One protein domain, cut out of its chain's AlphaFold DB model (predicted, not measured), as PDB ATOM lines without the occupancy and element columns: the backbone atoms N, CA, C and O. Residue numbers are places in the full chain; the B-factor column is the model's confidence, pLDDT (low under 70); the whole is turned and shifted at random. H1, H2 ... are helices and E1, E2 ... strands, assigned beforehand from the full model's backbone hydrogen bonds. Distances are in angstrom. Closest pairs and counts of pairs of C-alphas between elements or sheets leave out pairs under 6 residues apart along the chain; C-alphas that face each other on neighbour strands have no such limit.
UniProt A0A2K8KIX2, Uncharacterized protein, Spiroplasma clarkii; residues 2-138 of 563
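What this domain is: This is residues 2 to 138 of the 563 residues of an uncharacterized protein of Spiroplasma clarkii (UniProt A0A2K8KIX2). A long, twisted ribbon of three antiparallel strands, E3, E4 and E5, makes the long axis, and three helices follow one another along it, each over E3 and E4. A small hairpin of E1 and E2 adds to the sheet beside E3 near one end of the ribbon, while the unnamed stretch of residues 62 to 75 lies towards the opposite end. The printed part has 137 residues, with three named helices and five named strands in the order H1, E1, E2, H2, H3, E3, E4, E5. The sheet is mixed, in the order E2, E1, E3, E4, E5, and the class is mixed, helices and strands. The whole is loose, with a radius of gyration of the C-alphas of 19.6 A, and is a rod spanning 63 by 26 by 25 A.

Where its parts are: H1 holds residues 10 to 16 and begins at C-alpha 10 at (10.775, -47.288, 11.089). E1, residues 18 to 21, and E2, residues 24 to 26, are short. H2, residues 33 to 46, is 20.0 A long, and H3, residues 49 to 61, is 18.3 A long. E3, residues 76 to 95, is 45.7 A long and bends by 61 degrees at residue 84. E4, residues 98 to 116, is 57.5 A long. E5, residues 122 to 136, is 45.1 A long and ends at C-alpha 136 at (17.800, -43.346, 11.426).

How they stand to each other: E3, E4 and E5 form a meander, each strand the antiparallel neighbour of the one before. In the hairpin of E3 and E4, N 89 and O 104 are 2.9 A apart; in that of E4 and E5, N 109 and O 129 are 2.8 A apart, both within hydrogen-bond range. E1 is parallel to E3, at 30 degrees, with N 18 and O 88 within range at 2.9 A. The pairing of E1 is staggered: residues 18 to 19 pair with E3 and 19 to 21 with E2. In the hairpin of E1 and E2, N 26 and O 19 are 2.8 A apart, within range. H1 and H2 are on the same face of the sheet, at heights over the sheet of 8.8 A and 8.9 A. H1 is slantwise to the strands, but only just, at 59 degrees to E4 on the local plane; its closest C-alphas to E3 are those of Tyr 16 and Ile 88, 6.9 A apart. H2 runs across the strands, at 85 degrees to E3 on the local plane; the closest C-alphas are those of Ala 36 and Arg 83, 6.3 A apart. H3 is on the sheet at a height of 9.9 A, slantwise at 48 degrees to E3 on the local plane, with the C-alphas of Ile 53 and Val 76 closest at 6.4 A. H1 is apart from H2 and H3, and H2 and H3 meet only through their link. In H1, H2 and H3 every O i to N i+4 pair is within hydrogen-bond range.

The domain as a whole: The C-alphas farthest apart, those of Gly 97 and Ser 119, are 65.8 A apart. The printed part has no cut, and the link from H3 to E3, 14 residues, is long. The mean pLDDT of the printed part is 80.3; 27 residues are under 70, among them 59 to 77 and 116 to 118.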
ATOM      1  N   THR A   2      15.771 -39.339  14.786       63.22
ATOM      2  CA  THR A   2      15.271 -40.595  15.378       63.22
ATOM      3  C   THR A   2      13.805 -40.424  15.792       63.22
ATOM      4  O   THR A   2      13.464 -39.481  16.503       63.22
ATOM      5  N   GLU A   3      12.911 -41.290  15.306       71.12
ATOM      6  CA  GLU A   3      11.470 -41.210  15.589       71.12
ATOM      7  C   GLU A   3      10.904 -42.602  15.891       71.12
ATOM      8  O   GLU A   3      10.933 -43.506  15.059       71.12
ATOM      9  N   SER A   4      10.384 -42.784  17.108       69.56
ATOM     10  CA  SER A   4       9.833 -44.068  17.558       69.56
ATOM     11  C   SER A   4       8.367 -44.274  17.163       69.56
ATOM     12  O   SER A   4       7.895 -45.409  17.149       69.56
ATOM     13  N   LYS A   5       7.638 -43.193  16.843       73.38
ATOM     14  CA  LYS A   5       6.231 -43.194  16.411       73.38
ATOM     15  C   LYS A   5       5.955 -41.999  15.501       73.38
ATOM     16  O   LYS A   5       6.393 -40.905  15.830       73.38
ATOM     17  N   GLY A   6       5.147 -42.205  14.461       82.50
ATOM     18  CA  GLY A   6       4.746 -41.166  13.505       82.50
ATOM     19  C   GLY A   6       5.190 -41.487  12.077       82.50
ATOM     20  O   GLY A   6       5.663 -42.591  11.807       82.50
ATOM     21  N   ILE A   7       4.985 -40.549  11.148       84.94
ATOM     22  CA  ILE A   7       5.157 -40.778   9.701       84.94
ATOM     23  C   ILE A   7       6.605 -41.100   9.301       84.94
ATOM     24  O   ILE A   7       6.823 -41.730   8.269       84.94
ATOM     25  N   PHE A   8       7.585 -40.724  10.129       88.50
ATOM     26  CA  PHE A   8       9.002 -41.049   9.928       88.50
ATOM     27  C   PHE A   8       9.507 -42.152  10.871       88.50
ATOM     28  O   PHE A   8      10.713 -42.349  11.012       88.50
ATOM     29  N   SER A   9       8.602 -42.898  11.510       89.38
ATOM     30  CA  SER A   9       8.972 -44.097  12.268       89.38
ATOM     31  C   SER A   9       9.391 -45.244  11.349       89.38
ATOM     32  O   SER A   9       8.886 -45.381  10.234       89.38
ATOM     33  N   ARG A  10      10.278 -46.121  11.840       90.69
ATOM     34  CA  ARG A  10      10.775 -47.288  11.089       90.69
ATOM     35  C   ARG A  10       9.653 -48.121  10.467       90.69
ATOM     36  O   ARG A  10       9.734 -48.442   9.288       90.69
ATOM     37  N   SER A  11       8.599 -48.434  11.222       90.19
ATOM     38  CA  SER A  11       7.482 -49.245  10.722       90.19
ATOM     39  C   SER A  11       6.766 -48.594   9.538       90.19
ATOM     40  O   SER A  11       6.432 -49.269   8.567       90.19
ATOM     41  N   GLU A  12       6.546 -47.280   9.594       91.56
ATOM     42  CA  GLU A  12       5.889 -46.536   8.515       91.56
ATOM     43  C   GLU A  12       6.818 -46.429   7.300       91.56
ATOM     44  O   GLU A  12       6.413 -46.746   6.182       91.56
ATOM     45  N   LEU A  13       8.090 -46.085   7.515       92.75
ATOM     46  CA  LEU A  13       9.080 -45.969   6.443       92.75
ATOM     47  C   LEU A  13       9.355 -47.306   5.741       92.75
ATOM     48  O   LEU A  13       9.539 -47.312   4.530       92.75
ATOM     49  N   GLN A  14       9.321 -48.436   6.450       92.62
ATOM     50  CA  GLN A  14       9.398 -49.768   5.836       92.62
ATOM     51  C   GLN A  14       8.131 -50.129   5.058       92.62
ATOM     52  O   GLN A  14       8.212 -50.773   4.018       92.62
ATOM     53  N   THR A  15       6.960 -49.716   5.548       93.88
ATOM     54  CA  THR A  15       5.678 -50.029   4.900       93.88
ATOM     55  C   THR A  15       5.556 -49.346   3.539       93.88
ATOM     56  O   THR A  15       5.096 -49.973   2.587       93.88
ATOM     57  N   TYR A  16       5.964 -48.077   3.435       93.75
ATOM     58  CA  TYR A  16       5.812 -47.278   2.208       93.75
ATOM     59  C   TYR A  16       7.113 -47.094   1.413       93.75
ATOM     60  O   TYR A  16       7.085 -46.611   0.282       93.75
ATOM     61  N   GLY A  17       8.258 -47.427   2.004       92.88
ATOM     62  CA  GLY A  17       9.568 -47.248   1.398       92.88
ATOM     63  C   GLY A  17       9.986 -48.397   0.498       92.88
ATOM     64  O   GLY A  17       9.505 -49.519   0.605       92.88
ATOM     65  N   THR A  18      10.912 -48.101  -0.402       93.81
ATOM     66  CA  THR A  18      11.545 -49.085  -1.281       93.81
ATOM     67  C   THR A  18      12.940 -49.403  -0.763       93.81
ATOM     68  O   THR A  18      13.699 -48.490  -0.428       93.81
ATOM     69  N   THR A  19      13.306 -50.680  -0.728       93.19
ATOM     70  CA  THR A  19      14.674 -51.103  -0.404       93.19
ATOM     71  C   THR A  19      15.292 -51.869  -1.562       93.19
ATOM     72  O   THR A  19      14.585 -52.486  -2.360       93.19
ATOM     73  N   ARG A  20      16.620 -51.829  -1.663       87.31
ATOM     74  CA  ARG A  20      17.380 -52.695  -2.561       87.31
ATOM     75  C   ARG A  20      18.272 -53.619  -1.763       87.31
ATOM     76  O   ARG A  20      18.934 -53.191  -0.820       87.31
ATOM     77  N   LYS A  21      18.276 -54.883  -2.170       81.88
ATOM     78  CA  LYS A  21      19.152 -55.911  -1.626       81.88
ATOM     79  C   LYS A  21      19.581 -56.837  -2.752       81.88
ATOM     80  O   LYS A  21      18.729 -57.319  -3.499       81.88
ATOM     81  N   ASP A  22      20.884 -57.068  -2.866       81.25
ATOM     82  CA  ASP A  22      21.484 -57.924  -3.892       81.25
ATOM     83  C   ASP A  22      21.086 -57.482  -5.315       81.25
ATOM     84  O   ASP A  22      20.694 -58.310  -6.141       81.25
ATOM     85  N   ASN A  23      21.121 -56.170  -5.597       79.19
ATOM     86  CA  ASN A  23      20.656 -55.551  -6.852       79.19
ATOM     87  C   ASN A  23      19.163 -55.760  -7.197       79.19
ATOM     88  O   ASN A  23      18.737 -55.428  -8.306       79.19
ATOM     89  N   HIS A  24      18.347 -56.276  -6.274       86.19
ATOM     90  CA  HIS A  24      16.905 -56.436  -6.464       86.19
ATOM     91  C   HIS A  24      16.139 -55.385  -5.671       86.19
ATOM     92  O   HIS A  24      16.431 -55.132  -4.503       86.19
ATOM     93  N   GLU A  25      15.153 -54.768  -6.318       90.44
ATOM     94  CA  GLU A  25      14.320 -53.716  -5.743       90.44
ATOM     95  C   GLU A  25      13.034 -54.302  -5.165       90.44
ATOM     96  O   GLU A  25      12.300 -55.022  -5.843       90.44
ATOM     97  N   TYR A  26      12.766 -53.975  -3.906       91.62
ATOM     98  CA  TYR A  26      11.598 -54.414  -3.158       91.62
ATOM     99  C   TYR A  26      10.753 -53.177  -2.836       91.62
ATOM    100  O   TYR A  26      11.080 -52.446  -1.893       91.62
ATOM    101  N   PRO A  27       9.717 -52.888  -3.645       90.50
ATOM    102  CA  PRO A  27       8.876 -51.718  -3.443       90.50
ATOM    103  C   PRO A  27       7.947 -51.910  -2.242       90.50
ATOM    104  O   PRO A  27       7.391 -52.990  -2.033       90.50
ATOM    105  N   GLY A  28       7.751 -50.834  -1.484       90.44
ATOM    106  CA  GLY A  28       6.731 -50.756  -0.443       90.44
ATOM    107  C   GLY A  28       5.318 -50.576  -1.007       90.44
ATOM    108  O   GLY A  28       5.079 -50.578  -2.218       90.44
ATOM    109  N   ILE A  29       4.361 -50.387  -0.104       93.12
ATOM    110  CA  ILE A  29       2.970 -50.067  -0.435       93.12
ATOM    111  C   ILE A  29       2.886 -48.605  -0.918       93.12
ATOM    112  O   ILE A  29       3.558 -47.739  -0.358       93.12
ATOM    113  N   PRO A  30       2.042 -48.277  -1.917       90.44
ATOM    114  CA  PRO A  30       1.812 -46.890  -2.315       90.44
ATOM    115  C   PRO A  30       1.340 -46.007  -1.151       90.44
ATOM    116  O   PRO A  30       0.471 -46.395  -0.368       90.44
ATOM    117  N   LEU A  31       1.879 -44.787  -1.067       91.81
ATOM    118  CA  LEU A  31       1.469 -43.800  -0.068       91.81
ATOM    119  C   LEU A  31      -0.011 -43.433  -0.226       91.81
ATOM    120  O   LEU A  31      -0.474 -43.090  -1.316       91.81
ATOM    121  N   THR A  32      -0.744 -43.426   0.886       91.44
ATOM    122  CA  THR A  32      -2.086 -42.841   0.921       91.44
ATOM    123  C   THR A  32      -2.003 -41.313   0.918       91.44
ATOM    124  O   THR A  32      -0.984 -40.722   1.283       91.44
ATOM    125  N   GLN A  33      -3.095 -40.644   0.539       91.19
ATOM    126  CA  GLN A  33      -3.150 -39.179   0.518       91.19
ATOM    127  C   GLN A  33      -2.914 -38.561   1.906       91.19
ATOM    128  O   GLN A  33      -2.224 -37.550   2.013       91.19
ATOM    129  N   GLU A  34      -3.448 -39.183   2.958       91.62
ATOM    130  CA  GLU A  34      -3.242 -38.761   4.347       91.62
ATOM    131  C   GLU A  34      -1.759 -38.827   4.734       91.62
ATOM    132  O   GLU A  34      -1.201 -37.851   5.230       91.62
ATOM    133  N   LYS A  35      -1.091 -39.946   4.427       92.38
ATOM    134  CA  LYS A  35       0.333 -40.141   4.729       92.38
ATOM    135  C   LYS A  35       1.206 -39.167   3.947       92.38
ATOM    136  O   LYS A  35       2.096 -38.547   4.520       92.38
ATOM    137  N   ALA A  36       0.905 -38.961   2.668       93.00
ATOM    138  CA  ALA A  36       1.610 -37.994   1.838       93.00
ATOM    139  C   ALA A  36       1.453 -36.548   2.352       93.00
ATOM    140  O   ALA A  36       2.424 -35.794   2.358       93.00
ATOM    141  N   ASN A  37       0.264 -36.166   2.835       93.12
ATOM    142  CA  ASN A  37       0.052 -34.864   3.475       93.12
ATOM    143  C   ASN A  37       0.846 -34.727   4.778       93.12
ATOM    144  O   ASN A  37       1.493 -33.704   4.974       93.12
ATOM    145  N   GLY A  38       0.875 -35.769   5.614       92.31
ATOM    146  CA  GLY A  38       1.680 -35.767   6.837       92.31
ATOM    147  C   GLY A  38       3.181 -35.594   6.568       92.31
ATOM    148  O   GLY A  38       3.856 -34.862   7.289       92.31
ATOM    149  N   ILE A  39       3.707 -36.202   5.496       92.69
ATOM    150  CA  ILE A  39       5.096 -35.982   5.051       92.69
ATOM    151  C   ILE A  39       5.302 -34.516   4.649       92.69
ATOM    152  O   ILE A  39       6.255 -33.890   5.107       92.69
ATOM    153  N   ILE A  40       4.410 -33.957   3.826       93.75
ATOM    154  CA  ILE A  40       4.483 -32.560   3.365       93.75
ATOM    155  C   ILE A  40       4.484 -31.583   4.544       93.75
ATOM    156  O   ILE A  40       5.338 -30.702   4.602       93.75
ATOM    157  N   GLU A  41       3.566 -31.749   5.496       91.31
ATOM    158  CA  GLU A  41       3.490 -30.910   6.697       91.31
ATOM    159  C   GLU A  41       4.781 -30.987   7.517       91.31
ATOM    160  O   GLU A  41       5.283 -29.972   8.012       91.31
ATOM    161  N   ARG A  42       5.375 -32.182   7.616       89.31
ATOM    162  CA  ARG A  42       6.629 -32.376   8.342       89.31
ATOM    163  C   ARG A  42       7.806 -31.693   7.651       89.31
ATOM    164  O   ARG A  42       8.580 -31.023   8.330       89.31
ATOM    165  N   PHE A  43       7.910 -31.801   6.327       90.38
ATOM    166  CA  PHE A  43       8.896 -31.057   5.538       90.38
ATOM    167  C   PHE A  43       8.704 -29.545   5.665       90.38
ATOM    168  O   PHE A  43       9.679 -28.838   5.898       90.38
ATOM    169  N   ALA A  44       7.465 -29.054   5.569       87.44
ATOM    170  CA  ALA A  44       7.151 -27.633   5.710       87.44
ATOM    171  C   ALA A  44       7.559 -27.080   7.081       87.44
ATOM    172  O   ALA A  44       8.069 -25.966   7.168       87.44
ATOM    173  N   THR A  45       7.365 -27.883   8.132       87.62
ATOM    174  CA  THR A  45       7.784 -27.549   9.498       87.62
ATOM    175  C   THR A  45       9.306 -27.509   9.621       87.62
ATOM    176  O   THR A  45       9.842 -26.555  10.165       87.62
ATOM    177  N   ILE A  46      10.008 -28.528   9.113       84.62
ATOM    178  CA  ILE A  46      11.474 -28.646   9.229       84.62
ATOM    179  C   ILE A  46      12.202 -27.580   8.405       84.62
ATOM    180  O   ILE A  46      13.248 -27.102   8.823       84.62
ATOM    181  N   LEU A  47      11.664 -27.224   7.239       81.88
ATOM    182  CA  LEU A  47      12.226 -26.191   6.367       81.88
ATOM    183  C   LEU A  47      11.774 -24.776   6.736       81.88
ATOM    184  O   LEU A  47      12.155 -23.841   6.039       81.88
ATOM    185  N   GLU A  48      10.939 -24.631   7.772       85.19
ATOM    186  CA  GLU A  48      10.449 -23.338   8.259       85.19
ATOM    187  C   GLU A  48       9.914 -22.463   7.110       85.19
ATOM    188  O   GLU A  48      10.313 -21.316   6.932       85.19
ATOM    189  N   ILE A  49       9.009 -23.012   6.282       80.50
ATOM    190  CA  ILE A  49       8.602 -22.395   5.000       80.50
ATOM    191  C   ILE A  49       8.206 -20.918   5.116       80.50
ATOM    192  O   ILE A  49       8.484 -20.140   4.206       80.50
ATOM    193  N   ASN A  50       7.577 -20.518   6.221       78.56
ATOM    194  CA  ASN A  50       7.205 -19.122   6.435       78.56
ATOM    195  C   ASN A  50       8.438 -18.202   6.524       78.56
ATOM    196  O   ASN A  50       8.437 -17.135   5.915       78.56
ATOM    197  N   GLU A  51       9.512 -18.634   7.190       81.06
ATOM    198  CA  GLU A  51      10.771 -17.882   7.252       81.06
ATOM    199  C   GLU A  51      11.472 -17.839   5.891       81.06
ATOM    200  O   GLU A  51      12.014 -16.805   5.496       81.06
ATOM    201  N   LEU A  52      11.408 -18.934   5.125       76.06
ATOM    202  CA  LEU A  52      11.932 -18.975   3.759       76.06
ATOM    203  C   LEU A  52      11.216 -17.966   2.845       76.06
ATOM    204  O   LEU A  52      11.878 -17.266   2.075       76.06
ATOM    205  N   ILE A  53       9.885 -17.858   2.941       76.25
ATOM    206  CA  ILE A  53       9.095 -16.852   2.211       76.25
ATOM    207  C   ILE A  53       9.605 -15.445   2.545       76.25
ATOM    208  O   ILE A  53       9.867 -14.651   1.636       76.25
ATOM    209  N   ASP A  54       9.789 -15.146   3.829       74.62
ATOM    210  CA  ASP A  54      10.240 -13.834   4.293       74.62
ATOM    211  C   ASP A  54      11.673 -13.513   3.841       74.62
ATOM    212  O   ASP A  54      11.944 -12.399   3.378       74.62
ATOM    213  N   LEU A  55      12.585 -14.489   3.892       73.81
ATOM    214  CA  LEU A  55      13.965 -14.352   3.416       73.81
ATOM    215  C   LEU A  55      14.032 -14.077   1.913       73.81
ATOM    216  O   LEU A  55      14.733 -13.152   1.494       73.81
ATOM    217  N   VAL A  56      13.291 -14.834   1.103       71.81
ATOM    218  CA  VAL A  56      13.241 -14.616  -0.351       71.81
ATOM    219  C   VAL A  56      12.661 -13.235  -0.654       71.81
ATOM    220  O   VAL A  56      13.259 -12.486  -1.430       71.81
ATOM    221  N   ASN A  57      11.566 -12.846   0.007       66.94
ATOM    222  CA  ASN A  57      10.997 -11.504  -0.138       66.94
ATOM    223  C   ASN A  57      12.033 -10.416   0.214       66.94
ATOM    224  O   ASN A  57      12.210  -9.471  -0.554       66.94
ATOM    225  N   LYS A  58      12.779 -10.560   1.316       71.12
ATOM    226  CA  LYS A  58      13.812  -9.599   1.747       71.12
ATOM    227  C   LYS A  58      15.000  -9.506   0.782       71.12
ATOM    228  O   LYS A  58      15.482  -8.405   0.508       71.12
ATOM    229  N   ILE A  59      15.492 -10.636   0.272       66.19
ATOM    230  CA  ILE A  59      16.609 -10.670  -0.688       66.19
ATOM    231  C   ILE A  59      16.208  -9.960  -1.974       66.19
ATOM    232  O   ILE A  59      16.966  -9.137  -2.483       66.19
ATOM    233  N   VAL A  60      15.008 -10.243  -2.478       62.44
ATOM    234  CA  VAL A  60      14.537  -9.618  -3.709       62.44
ATOM    235  C   VAL A  60      14.339  -8.117  -3.481       62.44
ATOM    236  O   VAL A  60      14.965  -7.339  -4.188       62.44
ATOM    237  N   LEU A  61      13.617  -7.692  -2.434       61.84
ATOM    238  CA  LEU A  61      13.394  -6.265  -2.120       61.84
ATOM    239  C   LEU A  61      14.675  -5.442  -1.908       61.84
ATOM    240  O   LEU A  61      14.658  -4.234  -2.128       61.84
ATOM    241  N   SER A  62      15.771  -6.062  -1.462       57.34
ATOM    242  CA  SER A  62      17.055  -5.373  -1.248       57.34
ATOM    243  C   SER A  62      17.955  -5.332  -2.491       57.34
ATOM    244  O   SER A  62      19.005  -4.688  -2.474       57.34
ATOM    245  N   SER A  63      17.562  -5.994  -3.584       54.38
ATOM    246  CA  SER A  63      18.328  -6.034  -4.826       54.38
ATOM    247  C   SER A  63      18.030  -4.827  -5.716       54.38
ATOM    248  O   SER A  63      16.951  -4.703  -6.286       54.38
ATOM    249  N   ASN A  64      19.036  -3.982  -5.946       46.81
ATOM    250  CA  ASN A  64      18.957  -2.844  -6.876       46.81
ATOM    251  C   ASN A  64      19.022  -3.266  -8.363       46.81
ATOM    252  O   ASN A  64      19.305  -2.434  -9.224       46.81
ATOM    253  N   HIS A  65      18.905  -4.561  -8.675       45.88
ATOM    254  CA  HIS A  65      19.101  -5.103 -10.027       45.88
ATOM    255  C   HIS A  65      17.798  -5.385 -10.784       45.88
ATOM    256  O   HIS A  65      17.856  -5.613 -11.992       45.88
ATOM    257  N   TYR A  66      16.638  -5.343 -10.119       49.97
ATOM    258  CA  TYR A  66      15.341  -5.630 -10.737       49.97
ATOM    259  C   TYR A  66      14.290  -4.602 -10.301       49.97
ATOM    260  O   TYR A  66      14.214  -4.262  -9.122       49.97
ATOM    261  N   ASP A  67      13.447  -4.143 -11.233       46.00
ATOM    262  CA  ASP A  67      12.202  -3.448 -10.888       46.00
ATOM    263  C   ASP A  67      11.242  -4.507 -10.322       46.00
ATOM    264  O   ASP A  67      10.808  -5.422 -11.021       46.00
ATOM    265  N   ILE A  68      10.968  -4.468  -9.023       52.44
ATOM    266  CA  ILE A  68      10.184  -5.508  -8.350       52.44
ATOM    267  C   ILE A  68       8.762  -5.003  -8.156       52.44
ATOM    268  O   ILE A  68       8.546  -3.940  -7.576       52.44
ATOM    269  N   LEU A  69       7.785  -5.777  -8.631       49.62
ATOM    270  CA  LEU A  69       6.378  -5.486  -8.390       49.62
ATOM    271  C   LEU A  69       5.933  -6.179  -7.099       49.62
ATOM    272  O   LEU A  69       6.031  -7.395  -6.968       49.62
ATOM    273  N   ILE A  70       5.440  -5.384  -6.153       49.72
ATOM    274  CA  ILE A  70       4.783  -5.849  -4.933       49.72
ATOM    275  C   ILE A  70       3.277  -5.860  -5.219       49.72
ATOM    276  O   ILE A  70       2.656  -4.798  -5.242       49.72
ATOM    277  N   VAL A  71       2.681  -7.032  -5.453       42.97
ATOM    278  CA  VAL A  71       1.213  -7.188  -5.414       42.97
ATOM    279  C   VAL A  71       0.862  -7.684  -4.013       42.97
ATOM    280  O   VAL A  71       1.422  -8.677  -3.558       42.97
ATOM    281  N   ASP A  72       0.014  -6.958  -3.285       46.69
ATOM    282  CA  ASP A  72      -0.415  -7.293  -1.912       46.69
ATOM    283  C   ASP A  72       0.719  -7.548  -0.893       46.69
ATOM    284  O   ASP A  72       0.557  -8.290   0.077       46.69
ATOM    285  N   GLY A  73       1.889  -6.934  -1.084       49.66
ATOM    286  CA  GLY A  73       3.018  -7.059  -0.152       49.66
ATOM    287  C   GLY A  73       3.938  -8.264  -0.385       49.66
ATOM    288  O   GLY A  73       4.883  -8.423   0.384       49.66
ATOM    289  N   LYS A  74       3.699  -9.111  -1.402       55.44
ATOM    290  CA  LYS A  74       4.417 -10.393  -1.569       55.44
ATOM    291  C   LYS A  74       4.994 -10.583  -2.975       55.44
ATOM    292  O   LYS A  74       4.326 -10.318  -3.969       55.44
ATOM    293  N   ILE A  75       6.242 -11.058  -3.044       64.38
ATOM    294  CA  ILE A  75       6.972 -11.381  -4.288       64.38
ATOM    295  C   ILE A  75       6.937 -12.890  -4.550       64.38
ATOM    296  O   ILE A  75       6.809 -13.336  -5.693       64.38
ATOM    297  N   VAL A  76       7.033 -13.676  -3.476       67.56
ATOM    298  CA  VAL A  76       6.784 -15.118  -3.493       67.56
ATOM    299  C   VAL A  76       5.280 -15.356  -3.573       67.56
ATOM    300  O   VAL A  76       4.528 -14.938  -2.690       67.56
ATOM    301  N   LYS A  77       4.847 -16.025  -4.641       69.62
ATOM    302  CA  LYS A  77       3.442 -16.344  -4.904       69.62
ATOM    303  C   LYS A  77       3.020 -17.625  -4.187       69.62
ATOM    304  O   LYS A  77       1.934 -17.662  -3.617       69.62
ATOM    305  N   ASP A  78       3.870 -18.650  -4.224       76.50
ATOM    306  CA  ASP A  78       3.634 -19.933  -3.561       76.50
ATOM    307  C   ASP A  78       4.955 -20.666  -3.273       76.50
ATOM    308  O   ASP A  78       5.894 -20.608  -4.076       76.50
ATOM    309  N   ILE A  79       5.003 -21.365  -2.136       81.25
ATOM    310  CA  ILE A  79       6.012 -22.381  -1.819       81.25
ATOM    311  C   ILE A  79       5.257 -23.654  -1.463       81.25
ATOM    312  O   ILE A  79       4.662 -23.749  -0.389       81.25
ATOM    313  N   SER A  80       5.295 -24.645  -2.347       87.75
ATOM    314  CA  SER A  80       4.533 -25.881  -2.175       87.75
ATOM    315  C   SER A  80       5.358 -27.118  -2.493       87.75
ATOM    316  O   SER A  80       6.316 -27.085  -3.260       87.75
ATOM    317  N   PHE A  81       4.988 -28.244  -1.886       90.31
ATOM    318  CA  PHE A  81       5.622 -29.526  -2.165       90.31
ATOM    319  C   PHE A  81       4.806 -30.350  -3.156       90.31
ATOM    320  O   PHE A  81       3.589 -30.511  -3.011       90.31
ATOM    321  N   ASN A  82       5.485 -30.950  -4.131       91.50
ATOM    322  CA  ASN A  82       4.859 -31.865  -5.073       91.50
ATOM    323  C   ASN A  82       4.612 -33.223  -4.403       91.50
ATOM    324  O   ASN A  82       5.513 -34.056  -4.293       91.50
ATOM    325  N   ARG A  83       3.363 -33.484  -4.018       90.12
ATOM    326  CA  ARG A  83       2.942 -34.745  -3.386       90.12
ATOM    327  C   ARG A  83       3.343 -35.994  -4.177       90.12
ATOM    328  O   ARG A  83       3.722 -36.997  -3.585       90.12
ATOM    329  N   ASN A  84       3.292 -35.932  -5.505       91.00
ATOM    330  CA  ASN A  84       3.569 -37.085  -6.366       91.00
ATOM    331  C   ASN A  84       5.072 -37.357  -6.535       91.00
ATOM    332  O   ASN A  84       5.454 -38.373  -7.108       91.00
ATOM    333  N   SER A  85       5.924 -36.448  -6.055       93.00
ATOM    334  CA  SER A  85       7.380 -36.603  -6.095       93.00
ATOM    335  C   SER A  85       7.951 -37.327  -4.876       93.00
ATOM    336  O   SER A  85       9.152 -37.599  -4.858       93.00
ATOM    337  N   ILE A  86       7.119 -37.625  -3.867       93.19
ATOM    338  CA  ILE A  86       7.576 -38.246  -2.623       93.19
ATOM    339  C   ILE A  86       8.152 -39.626  -2.929       93.19
ATOM    340  O   ILE A  86       7.463 -40.503  -3.452       93.19
ATOM    341  N   LYS A  87       9.418 -39.822  -2.565       93.12
ATOM    342  CA  LYS A  87      10.104 -41.112  -2.637       93.12
ATOM    343  C   LYS A  87      10.705 -41.431  -1.283       93.12
ATOM    344  O   LYS A  87      11.406 -40.597  -0.721       93.12
ATOM    345  N   ILE A  88      10.434 -42.630  -0.784       94.06
ATOM    346  CA  ILE A  88      11.007 -43.137   0.460       94.06
ATOM    347  C   ILE A  88      11.893 -44.317   0.088       94.06
ATOM    348  O   ILE A  88      11.428 -45.283  -0.522       94.06
ATOM    349  N   SER A  89      13.161 -44.234   0.458       93.69
ATOM    350  CA  SER A  89      14.123 -45.317   0.306       93.69
ATOM    351  C   SER A  89      14.684 -45.682   1.672       93.69
ATOM    352  O   SER A  89      14.801 -44.824   2.547       93.69
ATOM    353  N   TYR A  90      14.977 -46.961   1.891       93.25
ATOM    354  CA  TYR A  90      15.566 -47.412   3.149       93.25
ATOM    355  C   TYR A  90      16.539 -48.573   2.965       93.25
ATOM    356  O   TYR A  90      16.486 -49.320   1.982       93.25
ATOM    357  N   THR A  91      17.412 -48.747   3.952       92.00
ATOM    358  CA  THR A  91      18.315 -49.889   4.068       92.00
ATOM    359  C   THR A  91      18.461 -50.319   5.526       92.00
ATOM    360  O   THR A  91      18.195 -49.550   6.454       92.00
ATOM    361  N   GLU A  92      18.896 -51.559   5.718       89.44
ATOM    362  CA  GLU A  92      19.280 -52.102   7.015       89.44
ATOM    363  C   GLU A  92      20.710 -52.629   6.918       89.44
ATOM    364  O   GLU A  92      21.028 -53.428   6.033       89.44
ATOM    365  N   LYS A  93      21.578 -52.184   7.826       85.12
ATOM    366  CA  LYS A  93      22.994 -52.559   7.857       85.12
ATOM    367  C   LYS A  93      23.331 -53.171   9.208       85.12
ATOM    368  O   LYS A  93      23.053 -52.578  10.245       85.12
ATOM    369  N   ALA A  94      23.938 -54.353   9.200       81.31
ATOM    370  CA  ALA A  94      24.531 -54.903  10.411       81.31
ATOM    371  C   ALA A  94      25.818 -54.128  10.724       81.31
ATOM    372  O   ALA A  94      26.708 -54.048   9.880       81.31
ATOM    373  N   ALA A  95      25.909 -53.552  11.918       73.19
ATOM    374  CA  ALA A  95      27.075 -52.812  12.385       73.19
ATOM    375  C   ALA A  95      27.194 -52.963  13.907       73.19
ATOM    376  O   ALA A  95      26.194 -52.913  14.620       73.19
ATOM    377  N   SER A  96      28.410 -53.207  14.403       68.44
ATOM    378  CA  SER A  96      28.706 -53.295  15.846       68.44
ATOM    379  C   SER A  96      27.803 -54.253  16.642       68.44
ATOM    380  O   SER A  96      27.463 -53.998  17.793       68.44
ATOM    381  N   GLY A  97      27.387 -55.367  16.027       70.69
ATOM    382  CA  GLY A  97      26.510 -56.361  16.661       70.69
ATOM    383  C   GLY A  97      25.027 -55.970  16.740       70.69
ATOM    384  O   GLY A  97      24.244 -56.726  17.312       70.69
ATOM    385  N   ALA A  98      24.623 -54.846  16.143       77.94
ATOM    386  CA  ALA A  98      23.231 -54.419  16.020       77.94
ATOM    387  C   ALA A  98      22.834 -54.187  14.552       77.94
ATOM    388  O   ALA A  98      23.674 -54.141  13.652       77.94
ATOM    389  N   LEU A  99      21.531 -54.048  14.305       84.44
ATOM    390  CA  LEU A  99      20.988 -53.711  12.991       84.44
ATOM    391  C   LEU A  99      20.615 -52.227  12.968       84.44
ATOM    392  O   LEU A  99      19.708 -51.814  13.688       84.44
ATOM    393  N   LEU A 100      21.309 -51.449  12.145       87.25
ATOM    394  CA  LEU A 100      21.043 -50.034  11.911       87.25
ATOM    395  C   LEU A 100      20.021 -49.885  10.780       87.25
ATOM    396  O   LEU A 100      20.279 -50.338   9.661       87.25
ATOM    397  N   PHE A 101      18.890 -49.228  11.046       90.44
ATOM    398  CA  PHE A 101      17.942 -48.819  10.010       90.44
ATOM    399  C   PHE A 101      18.222 -47.379   9.577       90.44
ATOM    400  O   PHE A 101      18.399 -46.478  10.401       90.44
ATOM    401  N   MET A 102      18.221 -47.158   8.267       90.88
ATOM    402  CA  MET A 102      18.454 -45.857   7.648       90.88
ATOM    403  C   MET A 102      17.441 -45.636   6.534       90.88
ATOM    404  O   MET A 102      17.157 -46.552   5.769       90.88
ATOM    405  N   SER A 103      16.925 -44.416   6.416       91.69
ATOM    406  CA  SER A 103      15.991 -44.049   5.355       91.69
ATOM    407  C   SER A 103      16.197 -42.616   4.891       91.69
ATOM    408  O   SER A 103      16.455 -41.723   5.697       91.69
ATOM    409  N   ASP A 104      16.062 -42.395   3.589       91.44
ATOM    410  CA  ASP A 104      15.967 -41.078   2.988       91.44
ATOM    411  C   ASP A 104      14.581 -40.876   2.374       91.44
ATOM    412  O   ASP A 104      14.041 -41.727   1.664       91.44
ATOM    413  N   ILE A 105      13.992 -39.726   2.679       92.06
ATOM    414  CA  ILE A 105      12.709 -39.288   2.146       92.06
ATOM    415  C   ILE A 105      13.002 -38.097   1.247       92.06
ATOM    416  O   ILE A 105      13.552 -37.099   1.707       92.06
ATOM    417  N   LYS A 106      12.654 -38.196  -0.032       92.44
ATOM    418  CA  LYS A 106      12.876 -37.157  -1.041       92.44
ATOM    419  C   LYS A 106      11.552 -36.555  -1.482       92.44
ATOM    420  O   LYS A 106      10.592 -37.292  -1.693       92.44
ATOM    421  N   ILE A 107      11.518 -35.240  -1.666       93.19
ATOM    422  CA  ILE A 107      10.348 -34.502  -2.154       93.19
ATOM    423  C   ILE A 107      10.787 -33.279  -2.964       93.19
ATOM    424  O   ILE A 107      11.803 -32.653  -2.670       93.19
ATOM    425  N   GLU A 108      10.046 -32.927  -4.006       93.88
ATOM    426  CA  GLU A 108      10.258 -31.703  -4.777       93.88
ATOM    427  C   GLU A 108       9.513 -30.532  -4.130       93.88
ATOM    428  O   GLU A 108       8.315 -30.615  -3.850       93.88
ATOM    429  N   LEU A 109      10.238 -29.439  -3.921       89.50
ATOM    430  CA  LEU A 109       9.748 -28.134  -3.504       89.50
ATOM    431  C   LEU A 109       9.652 -27.227  -4.735       89.50
ATOM    432  O   LEU A 109      10.615 -27.089  -5.492       89.50
ATOM    433  N   ASN A 110       8.494 -26.611  -4.908       90.00
ATOM    434  CA  ASN A 110       8.146 -25.689  -5.975       90.00
ATOM    435  C   ASN A 110       8.104 -24.265  -5.404       90.00
ATOM    436  O   ASN A 110       7.341 -24.008  -4.473       90.00
ATOM    437  N   LEU A 111       8.923 -23.359  -5.939       84.69
ATOM    438  CA  LEU A 111       8.984 -21.949  -5.550       84.69
ATOM    439  C   LEU A 111       8.558 -21.076  -6.735       84.69
ATOM    440  O   LEU A 111       9.310 -20.921  -7.702       84.69
ATOM    441  N   GLU A 112       7.380 -20.464  -6.636       84.56
ATOM    442  CA  GLU A 112       6.856 -19.535  -7.642       84.56
ATOM    443  C   GLU A 112       7.050 -18.076  -7.214       84.56
ATOM    444  O   GLU A 112       6.626 -17.671  -6.129       84.56
ATOM    445  N   PHE A 113       7.638 -17.254  -8.087       75.44
ATOM    446  CA  PHE A 113       7.808 -15.810  -7.866       75.44
ATOM    447  C   PHE A 113       7.701 -15.004  -9.167       75.44
ATOM    448  O   PHE A 113       7.782 -15.549 -10.271       75.44
ATOM    449  N   GLN A 114       7.504 -13.691  -9.045       74.62
ATOM    450  CA  GLN A 114       7.332 -12.773 -10.178       74.62
ATOM    451  C   GLN A 114       8.457 -11.737 -10.248       74.62
ATOM    452  O   GLN A 114       8.954 -11.276  -9.223       74.62
ATOM    453  N   LEU A 115       8.854 -11.369 -11.469       70.31
ATOM    454  CA  LEU A 115       9.891 -10.374 -11.767       70.31
ATOM    455  C   LEU A 115       9.412  -9.419 -12.865       70.31
ATOM    456  O   LEU A 115       8.640  -9.844 -13.724       70.31
ATOM    457  N   ILE A 116       9.946  -8.195 -12.931       59.69
ATOM    458  CA  ILE A 116       9.871  -7.370 -14.145       59.69
ATOM    459  C   ILE A 116      11.183  -7.509 -14.927       59.69
ATOM    460  O   ILE A 116      12.273  -7.346 -14.375       59.69
ATOM    461  N   ASN A 117      11.096  -7.847 -16.215       59.66
ATOM    462  CA  ASN A 117      12.271  -7.938 -17.086       59.66
ATOM    463  C   ASN A 117      12.728  -6.548 -17.588       59.66
ATOM    464  O   ASN A 117      12.051  -5.541 -17.400       59.66
ATOM    465  N   ALA A 118      13.864  -6.486 -18.289       54.94
ATOM    466  CA  ALA A 118      14.383  -5.236 -18.861       54.94
ATOM    467  C   ALA A 118      13.409  -4.532 -19.838       54.94
ATOM    468  O   ALA A 118      13.531  -3.330 -20.069       54.94
ATOM    469  N   SER A 119      12.431  -5.262 -20.382       74.12
ATOM    470  CA  SER A 119      11.367  -4.753 -21.256       74.12
ATOM    471  C   SER A 119      10.127  -4.264 -20.496       74.12
ATOM    472  O   SER A 119       9.140  -3.894 -21.126       74.12
ATOM    473  N   LYS A 120      10.170  -4.230 -19.159       64.62
ATOM    474  CA  LYS A 120       9.057  -3.863 -18.270       64.62
ATOM    475  C   LYS A 120       7.866  -4.832 -18.279       64.62
ATOM    476  O   LYS A 120       6.758  -4.451 -17.908       64.62
ATOM    477  N   GLU A 121       8.081  -6.086 -18.663       70.38
ATOM    478  CA  GLU A 121       7.043  -7.122 -18.657       70.38
ATOM    479  C   GLU A 121       7.122  -7.983 -17.393       70.38
ATOM    480  O   GLU A 121       8.214  -8.290 -16.910       70.38
ATOM    481  N   ILE A 122       5.961  -8.426 -16.894       71.06
ATOM    482  CA  ILE A 122       5.873  -9.369 -15.772       71.06
ATOM    483  C   ILE A 122       6.244 -10.767 -16.264       71.06
ATOM    484  O   ILE A 122       5.584 -11.337 -17.135       71.06
ATOM    485  N   VAL A 123       7.272 -11.349 -15.657       71.88
ATOM    486  CA  VAL A 123       7.733 -12.708 -15.927       71.88
ATOM    487  C   VAL A 123       7.538 -13.556 -14.678       71.88
ATOM    488  O   VAL A 123       8.137 -13.294 -13.636       71.88
ATOM    489  N   ASN A 124       6.729 -14.611 -14.795       80.00
ATOM    490  CA  ASN A 124       6.641 -15.645 -13.767       80.00
ATOM    491  C   ASN A 124       7.885 -16.535 -13.836       80.00
ATOM    492  O   ASN A 124       8.266 -17.009 -14.913       80.00
ATOM    493  N   LYS A 125       8.504 -16.779 -12.689       80.69
ATOM    494  CA  LYS A 125       9.589 -17.740 -12.527       80.69
ATOM    495  C   LYS A 125       9.153 -18.840 -11.584       80.69
ATOM    496  O   LYS A 125       8.456 -18.606 -10.602       80.69
ATOM    497  N   ASN A 126       9.597 -20.038 -11.923       83.06
ATOM    498  CA  ASN A 126       9.411 -21.211 -11.106       83.06
ATOM    499  C   ASN A 126      10.775 -21.877 -10.896       83.06
ATOM    500  O   ASN A 126      11.494 -22.128 -11.868       83.06
ATOM    501  N   ILE A 127      11.129 -22.120  -9.637       81.06
ATOM    502  CA  ILE A 127      12.291 -22.911  -9.242       81.06
ATOM    503  C   ILE A 127      11.785 -24.198  -8.597       81.06
ATOM    504  O   ILE A 127      11.122 -24.166  -7.564       81.06
ATOM    505  N   ILE A 128      12.165 -25.332  -9.183       84.19
ATOM    506  CA  ILE A 128      11.925 -26.654  -8.608       84.19
ATOM    507  C   ILE A 128      13.235 -27.145  -8.001       84.19
ATOM    508  O   ILE A 128      14.251 -27.243  -8.693       84.19
ATOM    509  N   THR A 129      13.215 -27.467  -6.712       82.00
ATOM    510  CA  THR A 129      14.369 -28.001  -5.981       82.00
ATOM    511  C   THR A 129      14.004 -29.291  -5.254       82.00
ATOM    512  O   THR A 129      12.866 -29.478  -4.836       82.00
ATOM    513  N   LYS A 130      14.960 -30.212  -5.111       85.00
ATOM    514  CA  LYS A 130      14.755 -31.488  -4.416       85.00
ATOM    515  C   LYS A 130      15.222 -31.366  -2.975       85.00
ATOM    516  O   LYS A 130      16.368 -31.013  -2.727       85.00
ATOM    517  N   GLN A 131      14.339 -31.698  -2.048       86.00
ATOM    518  CA  GLN A 131      14.597 -31.732  -0.618       86.00
ATOM    519  C   GLN A 131      14.710 -33.184  -0.166       86.00
ATOM    520  O   GLN A 131      13.968 -34.043  -0.645       86.00
ATOM    521  N   THR A 132      15.647 -33.459   0.737       86.38
ATOM    522  CA  THR A 132      15.858 -34.796   1.301       86.38
ATOM    523  C   THR A 132      15.888 -34.698   2.818       86.38
ATOM    524  O   THR A 132      16.608 -33.867   3.362       86.38
ATOM    525  N   ILE A 133      15.130 -35.553   3.500       87.62
ATOM    526  CA  ILE A 133      15.238 -35.765   4.944       87.62
ATOM    527  C   ILE A 133      15.809 -37.150   5.178       87.62
ATOM    528  O   ILE A 133      15.388 -38.121   4.555       87.62
ATOM    529  N   PHE A 134      16.744 -37.229   6.116       86.50
ATOM    530  CA  PHE A 134      17.363 -38.472   6.527       86.50
ATOM    531  C   PHE A 134      16.894 -38.898   7.930       86.50
ATOM    532  O   PHE A 134      16.955 -38.133   8.906       86.50
ATOM    533  N   ALA A 135      16.431 -40.141   8.033       87.06
ATOM    534  CA  ALA A 135      15.963 -40.780   9.254       87.06
ATOM    535  C   ALA A 135      16.825 -42.006   9.586       87.06
ATOM    536  O   ALA A 135      17.238 -42.760   8.708       87.06
ATOM    537  N   LEU A 136      17.088 -42.195  10.875       87.19
ATOM    538  CA  LEU A 136      17.800 -43.346  11.426       87.19
ATOM    539  C   LEU A 136      17.143 -43.752  12.744       87.19
ATOM    540  O   LEU A 136      16.463 -42.934  13.359       87.19
ATOM    541  N   ASP A 137      17.292 -45.004  13.164       85.88
ATOM    542  CA  ASP A 137      16.671 -45.518  14.397       85.88
ATOM    543  C   ASP A 137      17.641 -45.632  15.585       85.88
ATOM    544  O   ASP A 137      17.238 -46.046  16.670       85.88
ATOM    545  N   ASN A 138      18.895 -45.210  15.406       85.94
ATOM    546  CA  ASN A 138      19.947 -45.282  16.414       85.94
ATOM    547  C   ASN A 138      20.559 -43.892  16.692       85.94
ATOM    548  O   ASN A 138      21.003 -43.202  15.770       85.94
TER     549      ASN A 138